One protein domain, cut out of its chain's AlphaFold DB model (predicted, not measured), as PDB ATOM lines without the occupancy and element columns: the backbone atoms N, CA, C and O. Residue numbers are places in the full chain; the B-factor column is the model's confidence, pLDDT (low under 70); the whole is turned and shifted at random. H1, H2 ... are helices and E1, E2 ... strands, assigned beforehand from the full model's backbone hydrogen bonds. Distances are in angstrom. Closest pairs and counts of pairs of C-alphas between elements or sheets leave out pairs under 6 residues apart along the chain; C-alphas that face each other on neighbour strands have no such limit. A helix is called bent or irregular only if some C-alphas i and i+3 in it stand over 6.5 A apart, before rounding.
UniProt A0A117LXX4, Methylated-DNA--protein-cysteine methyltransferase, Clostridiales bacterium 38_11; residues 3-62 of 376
ATOM      1  N   TYR A   3     -26.549  18.369  47.220       98.50
ATOM      2  CA  TYR A   3     -26.340  19.779  46.899       98.50
ATOM      3  C   TYR A   3     -25.030  20.026  46.138       98.50
ATOM      4  O   TYR A   3     -24.105  19.219  46.192       98.50
ATOM      5  N   THR A   4     -24.936  21.170  45.465       98.38
ATOM      6  CA  THR A   4     -23.676  21.731  44.951       98.38
ATOM      7  C   THR A   4     -23.674  23.250  45.116       98.38
ATOM      8  O   THR A   4     -24.729  23.856  45.328       98.38
ATOM      9  N   ARG A   5     -22.496  23.869  45.018       97.69
ATOM     10  CA  ARG A   5     -22.325  25.321  44.920       97.69
ATOM     11  C   ARG A   5     -21.246  25.649  43.892       97.69
ATOM     12  O   ARG A   5     -20.250  24.930  43.812       97.69
ATOM     13  N   PHE A   6     -21.437  26.707  43.119       98.19
ATOM     14  CA  PHE A   6     -20.463  27.158  42.127       98.19
ATOM     15  C   PHE A   6     -20.632  28.646  41.823       98.19
ATOM     16  O   PHE A   6     -21.737  29.186  41.880       98.19
ATOM     17  N   ASP A   7     -19.529  29.298  41.470       97.62
ATOM     18  CA  ASP A   7     -19.533  30.700  41.078       97.62
ATOM     19  C   ASP A   7     -20.008  30.886  39.639       97.62
ATOM     20  O   ASP A   7     -19.703  30.102  38.738       97.62
ATOM     21  N   THR A   8     -20.726  31.981  39.414       96.44
ATOM     22  CA  THR A   8     -21.067  32.476  38.080       96.44
ATOM     23  C   THR A   8     -20.665  33.940  37.952       96.44
ATOM     24  O   THR A   8     -20.365  34.611  38.938       96.44
ATOM     25  N   ARG A   9     -20.754  34.500  36.740       93.62
ATOM     26  CA  ARG A   9     -20.523  35.941  36.516       93.62
ATOM     27  C   ARG A   9     -21.498  36.861  37.272       93.62
ATOM     28  O   ARG A   9     -21.299  38.076  37.319       93.62
ATOM     29  N   PHE A  10     -22.594  36.316  37.801       94.81
ATOM     30  CA  PHE A  10     -23.610  37.081  38.521       94.81
ATOM     31  C   PHE A  10     -23.471  36.987  40.030       94.81
ATOM     32  O   PHE A  10     -23.480  38.031  40.687       94.81
ATOM     33  N   CYS A  11     -23.360  35.765  40.538       95.69
ATOM     34  CA  CYS A  11     -23.249  35.426  41.950       95.69
ATOM     35  C   CYS A  11     -22.859  33.948  42.106       95.69
ATOM     36  O   CYS A  11     -22.924  33.183  41.135       95.69
ATOM     37  N   GLU A  12     -22.532  33.526  43.326       97.25
ATOM     38  CA  GLU A  12     -22.524  32.101  43.667       97.25
ATOM     39  C   GLU A  12     -23.958  31.553  43.554       97.25
ATOM     40  O   GLU A  12     -24.941  32.213  43.920       97.25
ATOM     41  N   ILE A  13     -24.085  30.350  43.003       98.12
ATOM     42  CA  ILE A  13     -25.339  29.608  42.917       98.12
ATOM     43  C   ILE A  13     -25.218  28.347  43.758       98.12
ATOM     44  O   ILE A  13     -24.229  27.624  43.664       98.12
ATOM     45  N   ILE A  14     -26.257  28.062  44.541       98.19
ATOM     46  CA  ILE A  14     -26.391  26.820  45.306       98.19
ATOM     47  C   ILE A  14     -27.584  26.046  44.750       98.19
ATOM     48  O   ILE A  14     -28.682  26.593  44.634       98.19
ATOM     49  N   LEU A  15     -27.381  24.774  44.420       98.56
ATOM     50  CA  LEU A  15     -28.435  23.866  43.966       98.56
ATOM     51  C   LEU A  15     -28.652  22.778  45.010       98.56
ATOM     52  O   LEU A  15     -27.685  22.296  45.596       98.56
ATOM     53  N   ALA A  16     -29.903  22.367  45.217       98.25
ATOM     54  CA  ALA A  16     -30.220  21.202  46.039       98.25
ATOM     55  C   ALA A  16     -31.422  20.419  45.501       98.25
ATOM     56  O   ALA A  16     -32.393  20.984  44.986       98.25
ATOM     57  N   GLY A  17     -31.385  19.100  45.644       97.69
ATOM     58  CA  GLY A  17     -32.365  18.195  45.051       97.69
ATOM     59  C   GLY A  17     -32.152  16.738  45.434       97.69
ATOM     60  O   GLY A  17     -31.209  16.377  46.134       97.69
ATOM     61  N   ASP A  18     -33.063  15.901  44.974       96.19
ATOM     62  CA  ASP A  18     -33.054  14.451  45.144       96.19
ATOM     63  C   ASP A  18     -33.430  13.788  43.812       96.19
ATOM     64  O   ASP A  18     -33.668  14.489  42.831       96.19
ATOM     65  N   GLU A  19     -33.526  12.459  43.788       95.44
ATOM     66  CA  GLU A  19     -33.868  11.650  42.604       95.44
ATOM     67  C   GLU A  19     -35.189  12.056  41.909       95.44
ATOM     68  O   GLU A  19     -35.441  11.705  40.752       95.44
ATOM     69  N   ILE A  20     -36.075  12.790  42.598       96.94
ATOM     70  CA  ILE A  20     -37.312  13.311  42.004       96.94
ATOM     71  C   ILE A  20     -37.019  14.572  41.178       96.94
ATOM     72  O   ILE A  20     -37.701  14.813  40.183       96.94
ATOM     73  N   GLY A  21     -36.028  15.376  41.565       97.19
ATOM     74  CA  GLY A  21     -35.549  16.522  40.796       97.19
ATOM     75  C   GLY A  21     -34.971  17.655  41.646       97.19
ATOM     76  O   GLY A  21     -34.865  17.579  42.873       97.19
ATOM     77  N   LEU A  22     -34.635  18.757  40.973       98.38
ATOM     78  CA  LEU A  22     -34.155  19.983  41.601       98.38
ATOM     79  C   LEU A  22     -35.259  20.582  42.478       98.38
ATOM     80  O   LEU A  22     -36.349  20.889  41.997       98.38
ATOM     81  N   SER A  23     -34.975  20.766  43.763       97.31
ATOM     82  CA  SER A  23     -35.931  21.311  44.732       97.31
ATOM     83  C   SER A  23     -35.641  22.771  45.076       97.31
ATOM     84  O   SER A  23     -36.577  23.525  45.344       97.31
ATOM     85  N   HIS A  24     -34.367  23.177  45.019       97.75
ATOM     86  CA  HIS A  24     -33.911  24.521  45.355       97.75
ATOM     87  C   HIS A  24     -32.831  25.017  44.389       97.75
ATOM     88  O   HIS A  24     -31.915  24.278  44.037       97.75
ATOM     89  N   LEU A  25     -32.922  26.298  44.033       98.00
ATOM     90  CA  LEU A  25     -31.843  27.096  43.462       98.00
ATOM     91  C   LEU A  25     -31.736  28.369  44.300       98.00
ATOM     92  O   LEU A  25     -32.711  29.096  44.463       98.00
ATOM     93  N   HIS A  26     -30.569  28.658  44.844       97.50
ATOM     94  CA  HIS A  26     -30.335  29.897  45.566       97.50
ATOM     95  C   HIS A  26     -29.322  30.755  44.819       97.50
ATOM     96  O   HIS A  26     -28.281  30.261  44.397       97.50
ATOM     97  N   LEU A  27     -29.650  32.037  44.665       97.12
ATOM     98  CA  LEU A  27     -28.734  33.058  44.166       97.12
ATOM     99  C   LEU A  27     -28.113  33.748  45.384       97.12
ATOM    100  O   LEU A  27     -28.791  34.548  46.032       97.12
ATOM    101  N   ASN A  28     -26.860  33.431  45.705       95.25
ATOM    102  CA  ASN A  28     -26.160  34.023  46.840       95.25
ATOM    103  C   ASN A  28     -25.553  35.373  46.434       95.25
ATOM    104  O   ASN A  28     -24.396  35.482  46.033       95.25
ATOM    105  N   THR A  29     -26.384  36.409  46.461       92.62
ATOM    106  CA  THR A  29     -26.048  37.744  45.944       92.62
ATOM    107  C   THR A  29     -25.485  38.685  47.001       92.62
ATOM    108  O   THR A  29     -25.027  39.770  46.657       92.62
ATOM    109  N   GLY A  30     -25.576  38.325  48.287       88.62
ATOM    110  CA  GLY A  30     -25.398  39.267  49.397       88.62
ATOM    111  C   GLY A  30     -26.504  40.331  49.486       88.62
ATOM    112  O   GLY A  30     -26.442  41.218  50.334       88.62
ATOM    113  N   GLU A  31     -27.529  40.244  48.632       85.75
ATOM    114  CA  GLU A  31     -28.657  41.166  48.563       85.75
ATOM    115  C   GLU A  31     -29.975  40.468  48.930       85.75
ATOM    116  O   GLU A  31     -30.151  39.256  48.802       85.75
ATOM    117  N   GLY A  32     -30.977  41.260  49.310       82.50
ATOM    118  CA  GLY A  32     -32.315  40.749  49.600       82.50
ATOM    119  C   GLY A  32     -32.459  40.202  51.020       82.50
ATOM    120  O   GLY A  32     -31.713  40.558  51.925       82.50
ATOM    121  N   LYS A  33     -33.513  39.409  51.241       79.12
ATOM    122  CA  LYS A  33     -33.904  38.923  52.582       79.12
ATOM    123  C   LYS A  33     -33.792  37.410  52.730       79.12
ATOM    124  O   LYS A  33     -34.153  36.875  53.775       79.12
ATOM    125  N   ARG A  34     -33.407  36.708  51.665       84.06
ATOM    126  CA  ARG A  34     -33.404  35.251  51.642       84.06
ATOM    127  C   ARG A  34     -32.033  34.739  52.049       84.06
ATOM    128  O   ARG A  34     -31.080  34.922  51.307       84.06
ATOM    129  N   SER A  35     -31.974  34.074  53.193       82.69
ATOM    130  CA  SER A  35     -30.872  33.185  53.538       82.69
ATOM    131  C   SER A  35     -31.139  31.787  52.981       82.69
ATOM    132  O   SER A  35     -32.289  31.401  52.728       82.69
ATOM    133  N   PHE A  36     -30.065  31.035  52.768       88.00
ATOM    134  CA  PHE A  36     -30.120  29.624  52.424       88.00
ATOM    135  C   PHE A  36     -29.106  28.883  53.282       88.00
ATOM    136  O   PHE A  36     -27.921  29.205  53.260       88.00
ATOM    137  N   GLU A  37     -29.587  27.914  54.049       90.62
ATOM    138  CA  GLU A  37     -28.757  27.081  54.909       90.62
ATOM    139  C   GLU A  37     -28.685  25.684  54.305       90.62
ATOM    140  O   GLU A  37     -29.703  25.080  53.956       90.62
ATOM    141  N   ILE A  38     -27.461  25.191  54.151       92.81
ATOM    142  CA  ILE A  38     -27.203  23.818  53.737       92.81
ATOM    143  C   ILE A  38     -27.251  22.978  55.008       92.81
ATOM    144  O   ILE A  38     -26.493  23.235  55.938       92.81
ATOM    145  N   SER A  39     -28.151  21.999  55.054       92.69
ATOM    146  CA  SER A  39     -28.248  21.081  56.190       92.69
ATOM    147  C   SER A  39     -27.015  20.178  56.272       92.69
ATOM    148  O   SER A  39     -26.550  19.677  55.247       92.69
ATOM    149  N   ASP A  40     -26.549  19.906  57.493       92.56
ATOM    150  CA  ASP A  40     -25.447  18.972  57.768       92.56
ATOM    151  C   ASP A  40     -25.746  17.532  57.308       92.56
ATOM    152  O   ASP A  40     -24.833  16.739  57.091       92.56
ATOM    153  N   GLU A  41     -27.023  17.191  57.111       95.12
ATOM    154  CA  GLU A  41     -27.458  15.885  56.601       95.12
ATOM    155  C   GLU A  41     -27.370  15.777  55.069       95.12
ATOM    156  O   GLU A  41     -27.579  14.704  54.498       95.12
ATOM    157  N   TRP A  42     -27.122  16.884  54.364       96.12
ATOM    158  CA  TRP A  42     -27.044  16.880  52.908       96.12
ATOM    159  C   TRP A  42     -25.645  16.506  52.433       96.12
ATOM    160  O   TRP A  42     -24.630  16.947  52.966       96.12
ATOM    161  N   THR A  43     -25.581  15.732  51.354       97.62
ATOM    162  CA  THR A  43     -24.308  15.312  50.761       97.62
ATOM    163  C   THR A  43     -23.980  16.181  49.552       97.62
ATOM    164  O   THR A  43     -24.815  16.343  48.660       97.62
ATOM    165  N   ARG A  44     -22.764  16.737  49.488       97.88
ATOM    166  CA  ARG A  44     -22.309  17.445  48.284       97.88
ATOM    167  C   ARG A  44     -22.120  16.442  47.146       97.88
ATOM    168  O   ARG A  44     -21.444  15.437  47.337       97.88
ATOM    169  N   ASN A  45     -22.688  16.725  45.980       97.94
ATOM    170  CA  ASN A  45     -22.542  15.898  44.787       97.94
ATOM    171  C   ASN A  45     -22.568  16.791  43.541       97.94
ATOM    172  O   ASN A  45     -23.637  17.153  43.056       97.94
ATOM    173  N   ASP A  46     -21.390  17.182  43.059       97.88
ATOM    174  CA  ASP A  46     -21.264  18.109  41.930       97.88
ATOM    175  C   ASP A  46     -21.645  17.433  40.598       97.88
ATOM    176  O   ASP A  46     -22.297  18.058  39.760       97.88
ATOM    177  N   ASP A  47     -21.337  16.141  40.443       97.81
ATOM    178  CA  ASP A  47     -21.642  15.360  39.238       97.81
ATOM    179  C   ASP A  47     -23.151  15.235  39.007       97.81
ATOM    180  O   ASP A  47     -23.618  15.380  37.876       97.81
ATOM    181  N   TYR A  48     -23.928  15.058  40.083       97.44
ATOM    182  CA  TYR A  48     -25.392  15.010  40.023       97.44
ATOM    183  C   TYR A  48     -26.007  16.275  39.402       97.44
ATOM    184  O   TYR A  48     -27.021  16.203  38.712       97.44
ATOM    185  N   PHE A  49     -25.390  17.441  39.617       98.38
ATOM    186  CA  PHE A  49     -25.875  18.726  39.102       98.38
ATOM    187  C   PHE A  49     -25.114  19.222  37.869       98.38
ATOM    188  O   PHE A  49     -25.358  20.350  37.438       98.38
ATOM    189  N   SER A  50     -24.218  18.415  37.293       97.94
ATOM    190  CA  SER A  50     -23.368  18.809  36.160       97.94
ATOM    191  C   SER A  50     -24.176  19.350  34.974       97.94
ATOM    192  O   SER A  50     -23.877  20.437  34.481       97.94
ATOM    193  N   ASP A  51     -25.258  18.669  34.586       98.31
ATOM    194  CA  ASP A  51     -26.156  19.122  33.517       98.31
ATOM    195  C   ASP A  51     -26.870  20.437  33.875       98.31
ATOM    196  O   ASP A  51     -26.821  21.405  33.119       98.31
ATOM    197  N   THR A  52     -27.464  20.537  35.070       98.56
ATOM    198  CA  THR A  52     -28.150  21.770  35.503       98.56
ATOM    199  C   THR A  52     -27.189  22.959  35.550       98.56
ATOM    200  O   THR A  52     -27.544  24.059  35.125       98.56
ATOM    201  N   ARG A  53     -25.964  22.744  36.042       98.50
ATOM    202  CA  ARG A  53     -24.899  23.747  36.034       98.50
ATOM    203  C   ARG A  53     -24.561  24.170  34.607       98.50
ATOM    204  O   ARG A  53     -24.547  25.368  34.340       98.50
ATOM    205  N   HIS A  54     -24.355  23.214  33.704       98.44
ATOM    206  CA  HIS A  54     -24.047  23.497  32.306       98.44
ATOM    207  C   HIS A  54     -25.143  24.344  31.646       98.44
ATOM    208  O   HIS A  54     -24.852  25.378  31.051       98.44
ATOM    209  N   GLN A  55     -26.417  23.996  31.849       98.69
ATOM    210  CA  GLN A  55     -27.534  24.784  31.325       98.69
ATOM    211  C   GLN A  55     -27.587  26.208  31.906       98.69
ATOM    212  O   GLN A  55     -27.944  27.154  31.203       98.69
ATOM    213  N   ILE A  56     -27.244  26.394  33.184       98.56
ATOM    214  CA  ILE A  56     -27.152  27.728  33.797       98.56
ATOM    215  C   ILE A  56     -26.008  28.535  33.175       98.56
ATOM    216  O   ILE A  56     -26.199  29.710  32.865       98.56
ATOM    217  N   GLU A  57     -24.846  27.924  32.951       97.62
ATOM    218  CA  GLU A  57     -23.705  28.566  32.291       97.62
ATOM    219  C   GLU A  57     -24.047  28.960  30.841       97.62
ATOM    220  O   GLU A  57     -23.830  30.111  30.451       97.62
ATOM    221  N   GLU A  58     -24.690  28.072  30.075       97.81
ATOM    222  CA  GLU A  58     -25.210  28.369  28.732       97.81
ATOM    223  C   GLU A  58     -26.210  29.530  28.758       97.81
ATOM    224  O   GLU A  58     -26.112  30.464  27.959       97.81
ATOM    225  N   TYR A  59     -27.149  29.518  29.709       98.25
ATOM    226  CA  TYR A  59     -28.130  30.588  29.856       98.25
ATOM    227  C   TYR A  59     -27.435  31.921  30.139       98.25
ATOM    228  O   TYR A  59     -27.733  32.900  29.466       98.25
ATOM    229  N   LEU A  60     -26.472  31.962  31.069       96.12
ATOM    230  CA  LEU A  60     -25.750  33.184  31.444       96.12
ATOM    231  C   LEU A  60     -24.773  33.671  30.364       96.12
ATOM    232  O   LEU A  60     -24.403  34.853  30.380       96.12
ATOM    233  N   SER A  61     -24.366  32.791  29.445       93.56
ATOM    234  CA  SER A  61     -23.636  33.132  28.217       93.56
ATOM    235  C   SER A  61     -24.556  33.609  27.081       93.56
ATOM    236  O   SER A  61     -24.091  34.211  26.118       93.56
ATOM    237  N   GLY A  62     -25.868  33.388  27.216       93.25
ATOM    238  CA  GLY A  62     -26.900  33.733  26.240       93.25
ATOM    239  C   GLY A  62     -27.058  32.744  25.080       93.25
ATOM    240  O   GLY A  62     -27.770  33.058  24.123       93.25
TER     241      GLY A  62
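This is residues 3 to 62 of the 376 residues of the protein "Methylated-DNA--protein-cysteine methyltransferase" of Clostridiales bacterium 38_11 (UniProt A0A117LXX4). A small sheet of three strands has one helix, H1, over one face, while a long loop, residues 29 to 46, swings wide on the sheet's other side before reaching H1. The printed part has 60 residues, in chain order E1, E2, E3, H1, class mixed; the antiparallel sheet E1 - E2 - E3 is a meander, each strand the antiparallel neighbour of the one before. It is compact, radius of gyration of the C-alphas 11.7 A, spanning 32 by 28 by 16 A.

Inner strand E2, residues 12 to 18, forms hairpins with edge strands E1, residues 3 to 7 (N 4 to O 15, 3.0 A), and E3, residues 21 to 28 (N 14 to O 26, 3.0 A). H1, residues 47 to 61, is on the sheet in two layers, helix on one face, at a height over the sheet of 9.2 A. It lies over E1 and E2, slantwise to the strands, at 40 degrees to E2 on the local plane. The closest C-alphas of E1 and H1, Thr 4 and Phe 49, are 6.9 A apart. In H1, 9 of 11 O i to N i+4 pairs are within hydrogen-bond range.

E1 begins at C-alpha 3 (-26.340, 19.779, 46.899). E2 measures 20.6 A, E3 20.8 A. H1, 21.0 A, ends at C-alpha 61 (-23.636, 33.132, 28.217) and is irregular: C-alphas 48 and 51 are 7.7 A apart.

The farthest C-alphas, Glu 41 and Gly 62, are 35.2 A apart. The printed part has no cut; E3 to H1 is a long link. No printed residue is under pLDDT 70.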